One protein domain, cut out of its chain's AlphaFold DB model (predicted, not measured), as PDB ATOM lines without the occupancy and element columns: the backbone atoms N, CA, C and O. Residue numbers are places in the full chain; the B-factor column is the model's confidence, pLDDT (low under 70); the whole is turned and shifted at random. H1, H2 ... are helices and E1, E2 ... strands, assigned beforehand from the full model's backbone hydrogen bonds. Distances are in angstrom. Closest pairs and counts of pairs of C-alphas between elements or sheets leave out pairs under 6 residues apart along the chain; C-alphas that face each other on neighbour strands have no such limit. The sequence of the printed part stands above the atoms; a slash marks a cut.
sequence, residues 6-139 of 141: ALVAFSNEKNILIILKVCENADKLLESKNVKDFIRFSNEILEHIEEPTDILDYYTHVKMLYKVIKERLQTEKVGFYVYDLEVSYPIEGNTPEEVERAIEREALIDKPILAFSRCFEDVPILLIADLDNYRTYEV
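Overview. This is residues 6 to 139 of the 141 residues of an uncharacterized protein of Aquificales bacterium (UniProt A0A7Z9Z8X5). One twisted sheet of six strands stands between helices: H2 and H4 run side by side in opposite directions over one face, and H5 crosses the other face. Short H3 makes the turn from H2 to H4, and short H1 only grazes the sheet. The printed part has 134 residues with five named helices and six named strands, in the order E1 E2 H1 H2 H3 H4 E3 H5 E4 E5 E6. The mixed sheet runs E4 E3 E2 E1 E5 E6, with E1 and E5 its parallel pair, and the class is mixed, helices and strands. The whole is compact, with a radius of gyration of the C-alphas of 13.5 A and spans of 37 by 33 by 26 A.

Arrangement. Inner strands E1, residues 6 to 11, and E2, residues 16 to 22, form an antiparallel hairpin, with N 9 and O 18 2.8 A apart. E3, residues 78 to 84, is antiparallel to E2, N 81 to O 19 being 2.9 A. Edge strand E4, residues 114 to 117, is antiparallel to E3, N 116 to O 80 being 2.8 A. E5, residues 125 to 130, is parallel to E1 at 19 degrees, N 10 to O 129 being 2.9 A. E5 and edge strand E6, residues 135 to 138, form a hairpin, N 130 to O 135 being 2.8 A. H2, residues 32 to 48, and H4, residues 59 to 73, on one face of the sheet and H5, residues 96 to 109, on the other make three layers with it, helices on both faces of a sheet. H2, residues 32 to 48, is over E2, E1 and, only just, with 3 C-alphas, E5, at a height over the sheet of 9.7 A; its closest C-alphas to E1 are those of Ser 42 and Ala 9, 6.8 A. H4, residues 59 to 73, is on the same face over E4 and E3, also at 9.7 A; C-alphas of Lys 70 and Val 78 are its closest to E3, 6.6 A. H5, residues 96 to 109, is on the opposite face and runs across the strands, at 85 degrees to E5 on the local plane. Every O i to N i+4 pair is within hydrogen-bond range in H2, H4 and H5; H3, residues 52 to 56, has 0 of 1 but 2 of 2 O i to N i+3 pairs, and H1, residues 26 to 29, is too short for an i+4 pair.

Along the chain. E1 begins at C-alpha 6, (193.498, 235.206, 212.388). H2 is 24.7 A long, H4 20.9 A, H5 and E3 20.4 A each, and E2 20.1 A. E6 ends at C-alpha 138, (201.628, 239.558, 218.654).

Size, cuts and confidence. The C-alphas of Gln 74 and Ser 88 are farthest apart, 37.9 A. The printed part has no cut; E3 to H5 is its long link. Residues 87 to 88 and 106 to 110 are under pLDDT 70.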
ATOM      1  N   ALA A   6     194.607 234.627 211.648       93.56
ATOM      2  CA  ALA A   6     193.498 235.206 212.388       93.56
ATOM      3  C   ALA A   6     193.923 236.387 213.266       93.56
ATOM      4  O   ALA A   6     194.997 236.380 213.870       93.56
ATOM      5  N   LEU A   7     193.040 237.379 213.360       94.31
ATOM      6  CA  LEU A   7     192.999 238.320 214.472       94.31
ATOM      7  C   LEU A   7     191.925 237.839 215.433       94.31
ATOM      8  O   LEU A   7     190.822 237.473 215.016       94.31
ATOM      9  N   VAL A   8     192.253 237.871 216.710       95.06
ATOM     10  CA  VAL A   8     191.347 237.493 217.781       95.06
ATOM     11  C   VAL A   8     191.185 238.678 218.715       95.06
ATOM     12  O   VAL A   8     192.153 239.388 218.981       95.06
ATOM     13  N   ALA A   9     189.973 238.905 219.203       95.25
ATOM     14  CA  ALA A   9     189.690 239.845 220.272       95.25
ATOM     15  C   ALA A   9     188.796 239.173 221.312       95.25
ATOM     16  O   ALA A   9     187.889 238.437 220.933       95.25
ATOM     17  N   PHE A  10     189.031 239.407 222.597       94.31
ATOM     18  CA  PHE A  10     188.200 238.846 223.659       94.31
ATOM     19  C   PHE A  10     187.942 239.851 224.782       94.31
ATOM     20  O   PHE A  10     188.713 240.794 224.975       94.31
ATOM     21  N   SER A  11     186.855 239.616 225.509       93.19
ATOM     22  CA  SER A  11     186.515 240.273 226.768       93.19
ATOM     23  C   SER A  11     185.934 239.225 227.710       93.19
ATOM     24  O   SER A  11     184.908 238.616 227.408       93.19
ATOM     25  N   ASN A  12     186.604 239.007 228.838       91.44
ATOM     26  CA  ASN A  12     186.108 238.171 229.926       91.44
ATOM     27  C   ASN A  12     185.015 238.912 230.708       91.44
ATOM     28  O   ASN A  12     184.084 238.277 231.186       91.44
ATOM     29  N   GLU A  13     185.071 240.249 230.806       90.88
ATOM     30  CA  GLU A  13     183.987 241.029 231.431       90.88
ATOM     31  C   GLU A  13     182.654 240.868 230.685       90.88
ATOM     32  O   GLU A  13     181.591 240.827 231.306       90.88
ATOM     33  N   LYS A  14     182.714 240.765 229.352       90.94
ATOM     34  CA  LYS A  14     181.556 240.584 228.467       90.94
ATOM     35  C   LYS A  14     181.344 239.145 228.010       90.94
ATOM     36  O   LYS A  14     180.432 238.928 227.221       90.94
ATOM     37  N   ASN A  15     182.146 238.187 228.481       90.75
ATOM     38  CA  ASN A  15     182.038 236.771 228.122       90.75
ATOM     39  C   ASN A  15     182.010 236.528 226.601       90.75
ATOM     40  O   ASN A  15     181.154 235.820 226.080       90.75
ATOM     41  N   ILE A  16     182.913 237.155 225.846       91.88
ATOM     42  CA  ILE A  16     182.859 237.098 224.382       91.88
ATOM     43  C   ILE A  16     184.234 236.987 223.743       91.88
ATOM     44  O   ILE A  16     185.200 237.647 224.134       91.88
ATOM     45  N   LEU A  17     184.293 236.174 222.693       93.38
ATOM     46  CA  LEU A  17     185.465 235.969 221.853       93.38
ATOM     47  C   LEU A  17     185.087 236.196 220.389       93.38
ATOM     48  O   LEU A  17     184.183 235.561 219.850       93.38
ATOM     49  N   ILE A  18     185.805 237.097 219.728       94.00
ATOM     50  CA  ILE A  18     185.609 237.490 218.335       94.00
ATOM     51  C   ILE A  18     186.831 237.058 217.530       94.00
ATOM     52  O   ILE A  18     187.961 237.445 217.827       94.00
ATOM     53  N   ILE A  19     186.611 236.291 216.465       93.75
ATOM     54  CA  ILE A  19     187.675 235.786 215.592       93.75
ATOM     55  C   ILE A  19     187.420 236.247 214.162       93.75
ATOM     56  O   ILE A  19     186.418 235.878 213.551       93.75
ATOM     57  N   LEU A  20     188.369 236.992 213.595       93.88
ATOM     58  CA  LEU A  20     188.436 237.305 212.170       93.88
ATOM     59  C   LEU A  20     189.591 236.526 211.543       93.88
ATOM     60  O   LEU A  20     190.753 236.855 211.764       93.88
ATOM     61  N   LYS A  21     189.278 235.529 210.716       93.25
ATOM     62  CA  LYS A  21     190.275 234.695 210.043       93.25
ATOM     63  C   LYS A  21     190.219 234.788 208.526       93.25
ATOM     64  O   LYS A  21     189.144 234.889 207.937       93.25
ATOM     65  N   VAL A  22     191.380 234.702 207.886       92.69
ATOM     66  CA  VAL A  22     191.521 234.612 206.430       92.69
ATOM     67  C   VAL A  22     192.357 233.405 206.043       92.69
ATOM     68  O   VAL A  22     193.368 233.108 206.676       92.69
ATOM     69  N   CYS A  23     191.946 232.719 204.981       92.12
ATOM     70  CA  CYS A  23     192.671 231.567 204.438       92.12
ATOM     71  C   CYS A  23     193.672 231.976 203.333       92.12
ATOM     72  O   CYS A  23     194.468 231.164 202.871       92.12
ATOM     73  N   GLU A  24     193.633 233.234 202.894       89.62
ATOM     74  CA  GLU A  24     194.560 233.840 201.934       89.62
ATOM     75  C   GLU A  24     194.720 235.341 202.253       89.62
ATOM     76  O   GLU A  24     193.845 235.931 202.889       89.62
ATOM     77  N   ASN A  25     195.811 235.971 201.804       87.69
ATOM     78  CA  ASN A  25     196.110 237.397 202.024       87.69
ATOM     79  C   ASN A  25     196.202 237.822 203.510       87.69
ATOM     80  O   ASN A  25     195.766 238.917 203.882       87.69
ATOM     81  N   ALA A  26     196.749 236.972 204.384       88.69
ATOM     82  CA  ALA A  26     196.910 237.300 205.807       88.69
ATOM     83  C   ALA A  26     197.875 238.469 206.077       88.69
ATOM     84  O   ALA A  26     197.785 239.127 207.111       88.69
ATOM     85  N   ASP A  27     198.752 238.791 205.132       88.38
ATOM     86  CA  ASP A  27     199.564 240.009 205.141       88.38
ATOM     87  C   ASP A  27     198.703 241.281 205.204       88.38
ATOM     88  O   ASP A  27     199.005 242.184 205.985       88.38
ATOM     89  N   LYS A  28     197.583 241.323 204.472       88.50
ATOM     90  CA  LYS A  28     196.642 242.453 204.530       88.50
ATOM     91  C   LYS A  28     195.941 242.551 205.872       88.50
ATOM     92  O   LYS A  28     195.663 243.650 206.346       88.50
ATOM     93  N   LEU A  29     195.650 241.411 206.493       88.19
ATOM     94  CA  LEU A  29     195.023 241.370 207.810       88.19
ATOM     95  C   LEU A  29     195.905 242.062 208.868       88.19
ATOM     96  O   LEU A  29     195.382 242.748 209.742       88.19
ATOM     97  N   LEU A  30     197.231 241.953 208.727       87.75
ATOM     98  CA  LEU A  30     198.231 242.575 209.604       87.75
ATOM     99  C   LEU A  30     198.526 244.051 209.303       87.75
ATOM    100  O   LEU A  30     199.253 244.697 210.062       87.75
ATOM    101  N   GLU A  31     197.977 244.626 208.231       89.88
ATOM    102  CA  GLU A  31     198.120 246.061 207.984       89.88
ATOM    103  C   GLU A  31     197.555 246.854 209.168       89.88
ATOM    104  O   GLU A  31     196.415 246.645 209.591       89.88
ATOM    105  N   SER A  32     198.315 247.829 209.675       87.88
ATOM    106  CA  SER A  32     197.962 248.552 210.908       87.88
ATOM    107  C   SER A  32     196.573 249.194 210.872       87.88
ATOM    108  O   SER A  32     195.942 249.362 211.913       87.88
ATOM    109  N   LYS A  33     196.084 249.569 209.683       89.69
ATOM    110  CA  LYS A  33     194.723 250.084 209.501       89.69
ATOM    111  C   LYS A  33     193.669 249.005 209.767       89.69
ATOM    112  O   LYS A  33     192.705 249.282 210.472       89.69
ATOM    113  N   ASN A  34     193.859 247.801 209.233       88.88
ATOM    114  CA  ASN A  34     192.908 246.700 209.370       88.88
ATOM    115  C   ASN A  34     192.888 246.161 210.805       88.88
ATOM    116  O   ASN A  34     191.804 245.939 211.338       88.88
ATOM    117  N   VAL A  35     194.046 246.079 211.470       90.62
ATOM    118  CA  VAL A  35     194.130 245.731 212.900       90.62
ATOM    119  C   VAL A  35     193.377 246.749 213.764       90.62
ATOM    120  O   VAL A  35     192.540 246.372 214.580       90.62
ATOM    121  N   LYS A  36     193.618 248.051 213.560       90.62
ATOM    122  CA  LYS A  36     192.910 249.112 214.299       90.62
ATOM    123  C   LYS A  36     191.404 249.081 214.062       90.62
ATOM    124  O   LYS A  36     190.641 249.255 215.006       90.62
ATOM    125  N   ASP A  37     190.983 248.879 212.816       89.62
ATOM    126  CA  ASP A  37     189.566 248.799 212.475       89.62
ATOM    127  C   ASP A  37     188.904 247.561 213.099       89.62
ATOM    128  O   ASP A  37     187.785 247.678 213.591       89.62
ATOM    129  N   PHE A  38     189.594 246.415 213.144       91.88
ATOM    130  CA  PHE A  38     189.115 245.209 213.823       91.88
ATOM    131  C   PHE A  38     188.934 245.425 215.331       91.88
ATOM    132  O   PHE A  38     187.878 245.097 215.868       91.88
ATOM    133  N   ILE A  39     189.914 246.034 216.006       93.44
ATOM    134  CA  ILE A  39     189.820 246.331 217.446       93.44
ATOM    135  C   ILE A  39     188.697 247.337 217.717       93.44
ATOM    136  O   ILE A  39     187.871 247.106 218.595       93.44
ATOM    137  N   ARG A  40     188.614 248.427 216.937       92.25
ATOM    138  CA  ARG A  40     187.536 249.419 217.082       92.25
ATOM    139  C   ARG A  40     186.167 248.770 216.914       92.25
ATOM    140  O   ARG A  40     185.273 249.046 217.699       92.25
ATOM    141  N   PHE A  41     186.017 247.923 215.901       89.88
ATOM    142  CA  PHE A  41     184.773 247.205 215.664       89.88
ATOM    143  C   PHE A  41     184.425 246.255 216.813       89.88
ATOM    144  O   PHE A  41     183.276 246.195 217.234       89.88
ATOM    145  N   SER A  42     185.416 245.537 217.336       93.12
ATOM    146  CA  SER A  42     185.199 244.635 218.465       93.12
ATOM    147  C   SER A  42     184.704 245.410 219.691       93.12
ATOM    148  O   SER A  42     183.709 245.015 220.281       93.12
ATOM    149  N   ASN A  43     185.298 246.569 219.999       93.50
ATOM    150  CA  ASN A  43     184.806 247.457 221.061       93.50
ATOM    151  C   ASN A  43     183.394 247.993 220.789       93.50
ATOM    152  O   ASN A  43     182.574 248.010 221.697       93.50
ATOM    153  N   GLU A  44     183.085 248.387 219.550       90.94
ATOM    154  CA  GLU A  44     181.736 248.835 219.182       90.94
ATOM    155  C   GLU A  44     180.694 247.736 219.433       90.94
ATOM    156  O   GLU A  44     179.618 248.033 219.943       90.94
ATOM    157  N   ILE A  45     181.015 246.470 219.138       89.00
ATOM    158  CA  ILE A  45     180.159 245.338 219.519       89.00
ATOM    159  C   ILE A  45     179.955 245.318 221.039       89.00
ATOM    160  O   ILE A  45     178.810 245.291 221.480       89.00
ATOM    161  N   LEU A  46     181.035 245.369 221.830       90.81
ATOM    162  CA  LEU A  46     180.967 245.289 223.298       90.81
ATOM    163  C   LEU A  46     180.155 246.418 223.942       90.81
ATOM    164  O   LEU A  46     179.526 246.208 224.978       90.81
ATOM    165  N   GLU A  47     180.180 247.613 223.350       90.69
ATOM    166  CA  GLU A  47     179.423 248.778 223.819       90.69
ATOM    167  C   GLU A  47     177.906 248.621 223.624       90.69
ATOM    168  O   GLU A  47     177.135 249.261 224.338       90.69
ATOM    169  N   HIS A  48     177.477 247.782 222.678       87.81
ATOM    170  CA  HIS A  48     176.068 247.608 222.307       87.81
ATOM    171  C   HIS A  48     175.447 246.305 222.817       87.81
ATOM    172  O   HIS A  48     174.252 246.099 222.607       87.81
ATOM    173  N   ILE A  49     176.229 245.440 223.465       85.25
ATOM    174  CA  ILE A  49     175.749 244.180 224.038       85.25
ATOM    175  C   ILE A  49     175.875 244.201 225.563       85.25
ATOM    176  O   ILE A  49     176.904 244.608 226.124       85.25
ATOM    177  N   GLU A  50     174.826 243.768 226.251       86.62
ATOM    178  CA  GLU A  50     174.855 243.520 227.693       86.62
ATOM    179  C   GLU A  50     175.266 242.071 227.957       86.62
ATOM    180  O   GLU A  50     176.147 241.832 228.785       86.62
ATOM    181  N   GLU A  51     174.714 241.144 227.175       87.12
ATOM    182  CA  GLU A  51     175.003 239.712 227.194       87.12
ATOM    183  C   GLU A  51     175.533 239.233 225.825       87.12
ATOM    184  O   GLU A  51     175.186 239.803 224.785       87.12
ATOM    185  N   PRO A  52     176.339 238.152 225.765       85.25
ATOM    186  CA  PRO A  52     176.886 237.626 224.507       85.25
ATOM    187  C   PRO A  52     175.831 237.351 223.427       85.25
ATOM    188  O   PRO A  52     176.083 237.550 222.236       85.25
ATOM    189  N   THR A  53     174.627 236.924 223.821       87.44
ATOM    190  CA  THR A  53     173.525 236.608 222.902       87.44
ATOM    191  C   THR A  53     172.902 237.827 222.224       87.44
ATOM    192  O   THR A  53     172.336 237.670 221.137       87.44
ATOM    193  N   ASP A  54     173.065 239.034 222.775       89.94
ATOM    194  CA  ASP A  54     172.537 240.283 222.195       89.94
ATOM    195  C   ASP A  54     173.154 240.586 220.821       89.94
ATOM    196  O   ASP A  54     172.597 241.325 220.004       89.94
ATOM    197  N   ILE A  55     174.284 239.946 220.498       88.69
ATOM    198  CA  ILE A  55     174.906 240.025 219.174       88.69
ATOM    199  C   ILE A  55     173.949 239.623 218.040       88.69
ATOM    200  O   ILE A  55     174.109 240.072 216.900       88.69
ATOM    201  N   LEU A  56     172.950 238.785 218.335       89.44
ATOM    202  CA  LEU A  56     171.943 238.352 217.368       89.44
ATOM    203  C   LEU A  56     171.015 239.500 216.950       89.44
ATOM    204  O   LEU A  56     170.653 239.582 215.773       89.44
ATOM    205  N   ASP A  57     170.719 240.435 217.851       88.75
ATOM    206  CA  ASP A  57     169.955 241.646 217.529       88.75
ATOM    207  C   ASP A  57     170.796 242.631 216.701       88.75
ATOM    208  O   ASP A  57     170.275 243.369 215.858       88.75
ATOM    209  N   TYR A  58     172.123 242.562 216.837       86.19
ATOM    210  CA  TYR A  58     173.079 243.338 216.044       86.19
ATOM    211  C   TYR A  58     173.504 242.662 214.725       86.19
ATOM    212  O   TYR A  58     174.341 243.191 213.983       86.19
ATOM    213  N   TYR A  59     172.893 241.525 214.364       87.25
ATOM    214  CA  TYR A  59     173.266 240.689 213.211       87.25
ATOM    215  C   TYR A  59     173.468 241.479 211.911       87.25
ATOM    216  O   TYR A  59     174.450 241.276 211.189       87.25
ATOM    217  N   THR A  60     172.538 242.382 211.585       87.38
ATOM    218  CA  THR A  60     172.578 243.148 210.328       87.38
ATOM    219  C   THR A  60     173.818 244.033 210.256       87.38
ATOM    220  O   THR A  60     174.465 244.112 209.209       87.38
ATOM    221  N   HIS A  61     174.173 244.656 211.377       86.00
ATOM    222  CA  HIS A  61     175.324 245.535 211.468       86.00
ATOM    223  C   HIS A  61     176.631 244.736 211.360       86.00
ATOM    224  O   HIS A  61     177.478 245.042 210.515       86.00
ATOM    225  N   VAL A  62     176.749 243.632 212.106       87.50
ATOM    226  CA  VAL A  62     177.908 242.725 212.023       87.50
ATOM    227  C   VAL A  62     178.087 242.190 210.597       87.50
ATOM    228  O   VAL A  62     179.198 242.175 210.062       87.50
ATOM    229  N   LYS A  63     176.996 241.812 209.918       89.06
ATOM    230  CA  LYS A  63     177.028 241.327 208.530       89.06
ATOM    231  C   LYS A  63     177.501 242.391 207.538       89.06
ATOM    232  O   LYS A  63     178.243 242.071 206.603       89.06
ATOM    233  N   MET A  64     177.071 243.642 207.704       87.06
ATOM    234  CA  MET A  64     177.557 244.755 206.885       87.06
ATOM    235  C   MET A  64     179.062 244.950 207.060       87.06
ATOM    236  O   MET A  64     179.780 245.105 206.072       87.06
ATOM    237  N   LEU A  65     179.549 244.882 208.295       80.06
ATOM    238  CA  LEU A  65     180.967 245.050 208.586       80.06
ATOM    239  C   LEU A  65     181.814 243.884 208.078       80.06
ATOM    240  O   LEU A  65     182.848 244.120 207.454       80.06
ATOM    241  N   TYR A  66     181.329 242.648 208.195       86.19
ATOM    242  CA  TYR A  66     181.945 241.489 207.548       86.19
ATOM    243  C   TYR A  66     182.114 241.698 206.033       86.19
ATOM    244  O   TYR A  66     183.177 241.407 205.477       86.19
ATOM    245  N   LYS A  67     181.106 242.267 205.355       88.31
ATOM    246  CA  LYS A  67     181.195 242.587 203.922       88.31
ATOM    247  C   LYS A  67     182.292 243.620 203.631       88.31
ATOM    248  O   LYS A  67     183.089 243.404 202.721       88.31
ATOM    249  N   VAL A  68     182.368 244.696 204.416       86.06
ATOM    250  CA  VAL A  68     183.407 245.735 204.268       86.06
ATOM    251  C   VAL A  68     184.807 245.154 204.480       86.06
ATOM    252  O   VAL A  68     185.728 245.462 203.721       86.06
ATOM    253  N   ILE A  69     184.975 244.295 205.485       82.88
ATOM    254  CA  ILE A  69     186.247 243.626 205.777       82.88
ATOM    255  C   ILE A  69     186.671 242.750 204.592       82.88
ATOM    256  O   ILE A  69     187.799 242.872 204.118       82.88
ATOM    257  N   LYS A  70     185.762 241.934 204.042       87.62
ATOM    258  CA  LYS A  70     186.036 241.118 202.848       87.62
ATOM    259  C   LYS A  70     186.509 241.939 201.650       87.62
ATOM    260  O   LYS A  70     187.500 241.582 201.016       87.62
ATOM    261  N   GLU A  71     185.810 243.032 201.344       88.38
ATOM    262  CA  GLU A  71     186.145 243.907 200.212       88.38
ATOM    263  C   GLU A  71     187.560 244.487 200.350       88.38
ATOM    264  O   GLU A  71     188.313 244.540 199.377       88.38
ATOM    265  N   ARG A  72     187.957 244.860 201.571       83.50
ATOM    266  CA  ARG A  72     189.298 245.392 201.857       83.50
ATOM    267  C   ARG A  72     190.389 244.334 201.787       83.50
ATOM    268  O   ARG A  72     191.443 244.586 201.208       83.50
ATOM    269  N   LEU A  73     190.132 243.153 202.342       85.31
ATOM    270  CA  LEU A  73     191.076 242.033 202.307       85.31
ATOM    271  C   LEU A  73     191.209 241.444 200.888       85.31
ATOM    272  O   LEU A  73     192.172 240.733 200.600       85.31
ATOM    273  N   GLN A  74     190.297 241.806 199.972       87.94
ATOM    274  CA  GLN A  74     190.248 241.343 198.580       87.94
ATOM    275  C   GLN A  74     190.284 239.813 198.495       87.94
ATOM    276  O   GLN A  74     191.011 239.233 197.692       87.94
ATOM    277  N   THR A  75     189.526 239.157 199.370       86.69
ATOM    278  CA  THR A  75     189.396 237.702 199.396       86.69
ATOM    279  C   THR A  75     187.967 237.299 199.732       86.69
ATOM    280  O   THR A  75     187.253 237.949 200.499       86.69
ATOM    281  N   GLU A  76     187.554 236.183 199.142       86.31
ATOM    282  CA  GLU A  76     186.296 235.529 199.461       86.31
ATOM    283  C   GLU A  76     186.432 234.524 200.608       86.31
ATOM    284  O   GLU A  76     185.418 234.189 201.218       86.31
ATOM    285  N   LYS A  77     187.652 234.077 200.939       91.75
ATOM    286  CA  LYS A  77     187.933 233.092 201.989       91.75
ATOM    287  C   LYS A  77     188.203 233.768 203.335       91.75
ATOM    288  O   LYS A  77     189.296 233.681 203.895       91.75
ATOM    289  N   VAL A  78     187.167 234.415 203.865       92.00
ATOM    290  CA  VAL A  78     187.171 235.074 205.180       92.00
ATOM    291  C   VAL A  78     186.151 234.407 206.096       92.00
ATOM    292  O   VAL A  78     185.051 234.052 205.661       92.00
ATOM    293  N   GLY A  79     186.506 234.257 207.365       92.62
ATOM    294  CA  GLY A  79     185.636 233.819 208.444       92.62
ATOM    295  C   GLY A  79     185.564 234.870 209.545       92.62
ATOM    296  O   GLY A  79     186.590 235.414 209.937       92.62
ATOM    297  N   PHE A  80     184.363 235.152 210.030       92.75
ATOM    298  CA  PHE A  80     184.106 235.977 211.201       92.75
ATOM    299  C   PHE A  80     183.222 235.189 212.157       92.75
ATOM    300  O   PHE A  80     182.163 234.704 211.750       92.75
ATOM    301  N   TYR A  81     183.672 235.047 213.393       92.19
ATOM    302  CA  TYR A  81     183.038 234.212 214.401       92.19
ATOM    303  C   TYR A  81     182.937 234.981 215.707       92.19
ATOM    304  O   TYR A  81     183.853 235.722 216.057       92.19
ATOM    305  N   VAL A  82     181.833 234.776 216.409       92.06
ATOM    306  CA  VAL A  82     181.592 235.293 217.751       92.06
ATOM    307  C   VAL A  82     181.173 234.126 218.628       92.06
ATOM    308  O   VAL A  82     180.254 233.386 218.265       92.06
ATOM    309  N   TYR A  83     181.852 233.968 219.754       91.38
ATOM    310  CA  TYR A  83     181.639 232.915 220.738       91.38
ATOM    311  C   TYR A  83     181.210 233.524 222.069       91.38
ATOM    312  O   TYR A  83     181.667 234.615 222.411       91.38
ATOM    313  N   ASP A  84     180.358 232.794 222.784       90.06
ATOM    314  CA  ASP A  84     180.083 233.006 224.203       90.06
ATOM    315  C   ASP A  84     181.231 232.364 224.979       90.06
ATOM    316  O   ASP A  84     181.517 231.185 224.764       90.06
ATOM    317  N   LEU A  85     181.918 233.127 225.820       85.38
ATOM    318  CA  LEU A  85     182.836 232.562 226.798       85.38
ATOM    319  C   LEU A  85     182.004 232.292 228.042       85.38
ATOM    320  O   LEU A  85     181.720 233.215 228.800       85.38
ATOM    321  N   GLU A  86     181.594 231.045 228.266       76.62
ATOM    322  CA  GLU A  86     180.888 230.735 229.507       76.62
ATOM    323  C   GLU A  86     181.727 231.209 230.711       76.62
ATOM    324  O   GLU A  86     182.953 231.089 230.723       76.62
ATOM    325  N   VAL A  87     181.063 231.705 231.761       69.81
ATOM    326  CA  VAL A  87     181.705 232.294 232.959       69.81
ATOM    327  C   VAL A  87     182.791 231.390 233.572       69.81
ATOM    328  O   VAL A  87     183.710 231.869 234.233       69.81
ATOM    329  N   SER A  88     182.694 230.072 233.383       64.62
ATOM    330  CA  SER A  88     183.669 229.090 233.867       64.62
ATOM    331  C   SER A  88     184.961 228.981 233.048       64.62
ATOM    332  O   SER A  88     185.884 228.315 233.521       64.62
ATOM    333  N   TYR A  89     185.054 229.614 231.876       76.19
ATOM    334  CA  TYR A  89     186.210 229.526 230.976       76.19
ATOM    335  C   TYR A  89     186.773 230.906 230.600       76.19
ATOM    336  O   TYR A  89     186.762 231.305 229.433       76.19
ATOM    337  N   PRO A  90     187.295 231.662 231.581       82.56
ATOM    338  CA  PRO A  90     187.982 232.907 231.280       82.56
ATOM    339  C   PRO A  90     189.244 232.637 230.449       82.56
ATOM    340  O   PRO A  90     190.017 231.713 230.724       82.56
ATOM    341  N   ILE A  91     189.493 233.485 229.451       87.62
ATOM    342  CA  ILE A  91     190.750 233.473 228.703       87.62
ATOM    343  C   ILE A  91     191.814 234.136 229.580       87.62
ATOM    344  O   ILE A  91     191.848 235.358 229.729       87.62
ATOM    345  N   GLU A  92     192.687 233.317 230.163       84.25
ATOM    346  CA  GLU A  92     193.774 233.752 231.040       84.25
ATOM    347  C   GLU A  92     195.147 233.341 230.494       84.25
ATOM    348  O   GLU A  92     195.313 232.312 229.836       84.25
ATOM    349  N   GLY A  93     196.164 234.142 230.801       82.75
ATOM    350  CA  GLY A  93     197.549 233.856 230.449       82.75
ATOM    351  C   GLY A  93     198.461 235.036 230.758       82.75
ATOM    352  O   GLY A  93     198.058 236.194 230.669       82.75
ATOM    353  N   ASN A  94     199.706 234.747 231.127       80.75
ATOM    354  CA  ASN A  94     200.735 235.760 231.366       80.75
ATOM    355  C   ASN A  94     201.632 235.970 230.140       80.75
ATOM    356  O   ASN A  94     202.367 236.959 230.078       80.75
ATOM    357  N   THR A  95     201.580 235.055 229.167       85.38
ATOM    358  CA  THR A  95     202.297 235.161 227.890       85.38
ATOM    359  C   THR A  95     201.343 235.033 226.699       85.38
ATOM    360  O   THR A  95     200.294 234.395 226.826       85.38
ATOM    361  N   PRO A  96     201.692 235.589 225.521       85.38
ATOM    362  CA  PRO A  96     200.901 235.425 224.301       85.38
ATOM    363  C   PRO A  96     200.553 233.965 223.990       85.38
ATOM    364  O   PRO A  96     199.435 233.681 223.581       85.38
ATOM    365  N   GLU A  97     201.476 233.032 224.230       88.12
ATOM    366  CA  GLU A  97     201.303 231.600 223.957       88.12
ATOM    367  C   GLU A  97     200.373 230.908 224.961       88.12
ATOM    368  O   GLU A  97     199.786 229.868 224.663       88.12
ATOM    369  N   GLU A  98     200.282 231.410 226.194       88.75
ATOM    370  CA  GLU A  98     199.290 230.936 227.165       88.75
ATOM    371  C   GLU A  98     197.889 231.388 226.753       88.75
ATOM    372  O   GLU A  98     196.979 230.563 226.705       88.75
ATOM    373  N   VAL A  99     197.752 232.654 226.351       88.75
ATOM    374  CA  VAL A  99     196.485 233.227 225.876       88.75
ATOM    375  C   VAL A  99     196.037 232.576 224.557       88.75
ATOM    376  O   VAL A  99     194.873 232.210 224.426       88.75
ATOM    377  N   GLU A 100     196.950 232.360 223.601       90.44
ATOM    378  CA  GLU A 100     196.677 231.629 222.351       90.44
ATOM    379  C   GLU A 100     196.132 230.230 222.656       90.44
ATOM    380  O   GLU A 100     195.087 229.845 222.136       90.44
ATOM    381  N   ARG A 101     196.791 229.490 223.558       88.38
ATOM    382  CA  ARG A 101     196.351 228.145 223.953       88.38
ATOM    383  C   ARG A 101     194.999 228.143 224.656       88.38
ATOM    384  O   ARG A 101     194.266 227.169 224.498       88.38
ATOM    385  N   ALA A 102     194.682 229.170 225.442       87.50
ATOM    386  CA  ALA A 102     193.360 229.318 226.042       87.50
ATOM    387  C   ALA A 102     192.298 229.513 224.947       87.50
ATOM    388  O   ALA A 102     191.362 228.726 224.865       87.50
ATOM    389  N   ILE A 103     192.509 230.454 224.021       87.50
ATOM    390  CA  ILE A 103     191.603 230.704 222.886       87.50
ATOM    391  C   ILE A 103     191.390 229.450 222.037       87.50
ATOM    392  O   ILE A 103     190.256 229.127 221.690       87.50
ATOM    393  N   GLU A 104     192.468 228.748 221.679       84.44
ATOM    394  CA  GLU A 104     192.374 227.534 220.867       84.44
ATOM    395  C   GLU A 104     191.566 226.443 221.578       84.44
ATOM    396  O   GLU A 104     190.827 225.719 220.919       84.44
ATOM    397  N   ARG A 105     191.658 226.327 222.908       79.44
ATOM    398  CA  ARG A 105     190.848 225.366 223.672       79.44
ATOM    399  C   ARG A 105     189.372 225.734 223.666       79.44
ATOM    400  O   ARG A 105     188.562 224.864 223.362       79.44
ATOM    401  N   GLU A 106     189.040 226.995 223.928       68.88
ATOM    402  CA  GLU A 106     187.644 227.445 223.986       68.88
ATOM    403  C   GLU A 106     186.962 227.377 222.613       68.88
ATOM    404  O   GLU A 106     185.878 226.808 222.466       68.88
ATOM    405  N   ALA A 107     187.638 227.839 221.554       61.25
ATOM    406  CA  ALA A 107     187.097 227.821 220.193       61.25
ATOM    407  C   ALA A 107     186.869 226.403 219.625       61.25
ATOM    408  O   ALA A 107     186.160 226.253 218.625       61.25
ATOM    409  N   LEU A 108     187.480 225.373 220.224       58.34
ATOM    410  CA  LEU A 108     187.315 223.966 219.841       58.34
ATOM    411  C   LEU A 108     186.158 223.268 220.566       58.34
ATOM    412  O   LEU A 108     185.681 222.240 220.076       58.34
ATOM    413  N   ILE A 109     185.737 223.779 221.723       60.25
ATOM    414  CA  ILE A 109     184.723 223.138 222.569       60.25
ATOM    415  C   ILE A 109     183.325 223.631 222.183       60.25
ATOM    416  O   ILE A 109     182.420 222.807 222.017       60.25
ATOM    417  N   ASP A 110     183.176 224.934 221.930       68.31
ATOM    418  CA  ASP A 110     181.867 225.548 221.724       68.31
ATOM    419  C   ASP A 110     181.545 225.925 220.281       68.31
ATOM    420  O   ASP A 110     182.397 226.221 219.440       68.31
ATOM    421  N   LYS A 111     180.245 225.908 219.972       81.56
ATOM    422  CA  LYS A 111     179.743 226.424 218.697       81.56
ATOM    423  C   LYS A 111     179.646 227.948 218.788       81.56
ATOM    424  O   LYS A 111     179.099 228.448 219.765       81.56
ATOM    425  N   PRO A 112     180.078 228.689 217.753       88.31
ATOM    426  CA  PRO A 112     179.926 230.137 217.738       88.31
ATOM    427  C   PRO A 112     178.440 230.519 217.785       88.31
ATOM    428  O   PRO A 112     177.625 229.924 217.073       88.31
ATOM    429  N   ILE A 113     178.107 231.553 218.562       91.06
ATOM    430  CA  ILE A 113     176.771 232.171 218.582       91.06
ATOM    431  C   ILE A 113     176.453 232.747 217.198       91.06
ATOM    432  O   ILE A 113     175.340 232.625 216.685       91.06
ATOM    433  N   LEU A 114     177.459 233.361 216.567       91.06
ATOM    434  CA  LEU A 114     177.350 233.970 215.250       91.06
ATOM    435  C   LEU A 114     178.554 233.597 214.388       91.06
ATOM    436  O   LEU A 114     179.701 233.769 214.792       91.06
ATOM    437  N   ALA A 115     178.294 233.137 213.165       91.56
ATOM    438  CA  ALA A 115     179.343 232.791 212.215       91.56
ATOM    439  C   ALA A 115     179.003 233.231 210.785       91.56
ATOM    440  O   ALA A 115     177.953 232.892 210.234       91.56
ATOM    441  N   PHE A 116     179.951 233.914 210.147       90.00
ATOM    442  CA  PHE A 116     179.984 234.163 208.710       90.00
ATOM    443  C   PHE A 116     181.274 233.582 208.158       90.00
ATOM    444  O   PHE A 116     182.343 234.119 208.429       90.00
ATOM    445  N   SER A 117     181.215 232.498 207.386       86.06
ATOM    446  CA  SER A 117     182.457 231.881 206.931       86.06
ATOM    447  C   SER A 117     182.426 231.293 205.534       86.06
ATOM    448  O   SER A 117     181.490 230.608 205.124       86.06
ATOM    449  N   ARG A 118     183.526 231.553 204.828       85.69
ATOM    450  CA  ARG A 118     184.013 230.812 203.661       85.69
ATOM    451  C   ARG A 118     185.465 230.348 203.855       85.69
ATOM    452  O   ARG A 118     186.092 229.882 202.910       85.69
ATOM    453  N   CYS A 119     185.999 230.503 205.069       87.69
ATOM    454  CA  CYS A 119     187.313 230.026 205.487       87.69
ATOM    455  C   CYS A 119     187.105 228.992 206.594       87.69
ATOM    456  O   CYS A 119     186.828 229.340 207.744       87.69
ATOM    457  N   PHE A 120     187.170 227.715 206.221       81.44
ATOM    458  CA  PHE A 120     186.935 226.582 207.124       81.44
ATOM    459  C   PHE A 120     188.232 225.921 207.594       81.44
ATOM    460  O   PHE A 120     188.187 225.055 208.453       81.44
ATOM    461  N   GLU A 121     189.369 226.338 207.038       84.69
ATOM    462  CA  GLU A 121     190.690 225.839 207.407       84.69
ATOM    463  C   GLU A 121     191.071 226.344 208.807       84.69
ATOM    464  O   GLU A 121     190.656 227.437 209.228       84.69
ATOM    465  N   ASP A 122     191.870 225.552 209.516       85.38
ATOM    466  CA  ASP A 122     192.568 226.006 210.714       85.38
ATOM    467  C   ASP A 122     193.696 226.939 210.284       85.38
ATOM    468  O   ASP A 122     194.491 226.621 209.394       85.38
ATOM    469  N   VAL A 123     193.742 228.126 210.882       89.44
ATOM    470  CA  VAL A 123     194.731 229.149 210.545       89.44
ATOM    471  C   VAL A 123     195.395 229.644 211.825       89.44
ATOM    472  O   VAL A 123     194.734 229.689 212.863       89.44
ATOM    473  N   PRO A 124     196.681 230.027 211.780       90.88
ATOM    474  CA  PRO A 124     197.373 230.503 212.968       90.88
ATOM    475  C   PRO A 124     196.770 231.815 213.476       90.88
ATOM    476  O   PRO A 124     196.441 232.705 212.685       90.88
ATOM    477  N   ILE A 125     196.683 231.966 214.795       92.44
ATOM    478  CA  ILE A 125     196.416 233.264 215.410       92.44
ATOM    479  C   ILE A 125     197.670 234.120 215.227       92.44
ATOM    480  O   ILE A 125     198.781 233.675 215.492       92.44
ATOM    481  N   LEU A 126     197.497 235.334 214.710       92.31
ATOM    482  CA  LEU A 126     198.598 236.265 214.455       92.31
ATOM    483  C   LEU A 126     198.646 237.380 215.498       92.31
ATOM    484  O   LEU A 126     199.716 237.883 215.840       92.31
ATOM    485  N   LEU A 127     197.477 237.784 215.986       93.50
ATOM    486  CA  LEU A 127     197.338 238.836 216.978       93.50
ATOM    487  C   LEU A 127     196.120 238.567 217.849       93.50
ATOM    488  O   LEU A 127     195.057 238.197 217.345       93.50
ATOM    489  N   ILE A 128     196.288 238.808 219.142       94.75
ATOM    490  CA  ILE A 128     195.237 238.720 220.149       94.75
ATOM    491  C   ILE A 128     195.043 240.106 220.759       94.75
ATOM    492  O   ILE A 128     196.019 240.742 221.158       94.75
ATOM    493  N   ALA A 129     193.805 240.577 220.839       94.81
ATOM    494  CA  ALA A 129     193.418 241.803 221.519       94.81
ATOM    495  C   ALA A 129     192.616 241.467 222.785       94.81
ATOM    496  O   ALA A 129     191.518 240.925 222.707       94.81
ATOM    497  N   ASP A 130     193.175 241.802 223.939       94.44
ATOM    498  CA  ASP A 130     192.488 241.795 225.229       94.44
ATOM    499  C   ASP A 130     191.808 243.156 225.390       94.44
ATOM    500  O   ASP A 130     192.478 244.188 225.548       94.44
ATOM    501  N   LEU A 131     190.484 243.155 225.243       94.56
ATOM    502  CA  LEU A 131     189.679 244.373 225.214       94.56
ATOM    503  C   LEU A 131     189.428 244.932 226.618       94.56
ATOM    504  O   LEU A 131     189.305 246.146 226.754       94.56
ATOM    505  N   ASP A 132     189.460 244.088 227.651       92.12
ATOM    506  CA  ASP A 132     189.284 244.506 229.048       92.12
ATOM    507  C   ASP A 132     190.502 245.312 229.523       92.12
ATOM    508  O   ASP A 132     190.385 246.355 230.171       92.12
ATOM    509  N   ASN A 133     191.703 244.864 229.144       91.88
ATOM    510  CA  ASN A 133     192.963 245.484 229.554       91.88
ATOM    511  C   ASN A 133     193.568 246.424 228.502       91.88
ATOM    512  O   ASN A 133     194.645 246.984 228.737       91.88
ATOM    513  N   TYR A 134     192.914 246.597 227.350       89.50
ATOM    514  CA  TYR A 134     193.404 247.388 226.214       89.50
ATOM    515  C   TYR A 134     194.815 246.975 225.762       89.50
ATOM    516  O   TYR A 134     195.679 247.818 225.488       89.50
ATOM    517  N   ARG A 135     195.072 245.663 225.697       90.69
ATOM    518  CA  ARG A 135     196.375 245.096 225.315       90.69
ATOM    519  C   ARG A 135     196.284 244.321 224.014       90.69
ATOM    520  O   ARG A 135     195.284 243.685 223.713       90.69
ATOM    521  N   THR A 136     197.375 244.339 223.256       90.75
ATOM    522  CA  THR A 136     197.531 243.511 222.060       90.75
ATOM    523  C   THR A 136     198.777 242.652 222.178       90.75
ATOM    524  O   THR A 136     199.846 243.161 222.523       90.75
ATOM    525  N   TYR A 137     198.648 241.378 221.836       89.94
ATOM    526  CA  TYR A 137     199.714 240.390 221.849       89.94
ATOM    527  C   TYR A 137     199.973 239.933 220.415       89.94
ATOM    528  O   TYR A 137     199.078 239.403 219.759       89.94
ATOM    529  N   GLU A 138     201.189 240.151 219.917       88.25
ATOM    530  CA  GLU A 138     201.628 239.558 218.654       88.25
ATOM    531  C   GLU A 138     202.047 238.110 218.902       88.25
ATOM    532  O   GLU A 138     202.968 237.846 219.678       88.25
ATOM    533  N   VAL A 139     201.392 237.179 218.218       82.06
ATOM    534  CA  VAL A 139     201.701 235.752 218.292       82.06
ATOM    535  C   VAL A 139     202.664 235.451 217.147       82.06
ATOM    536  O   VAL A 139     202.268 235.196 216.009       82.06
TER     537      VAL A 139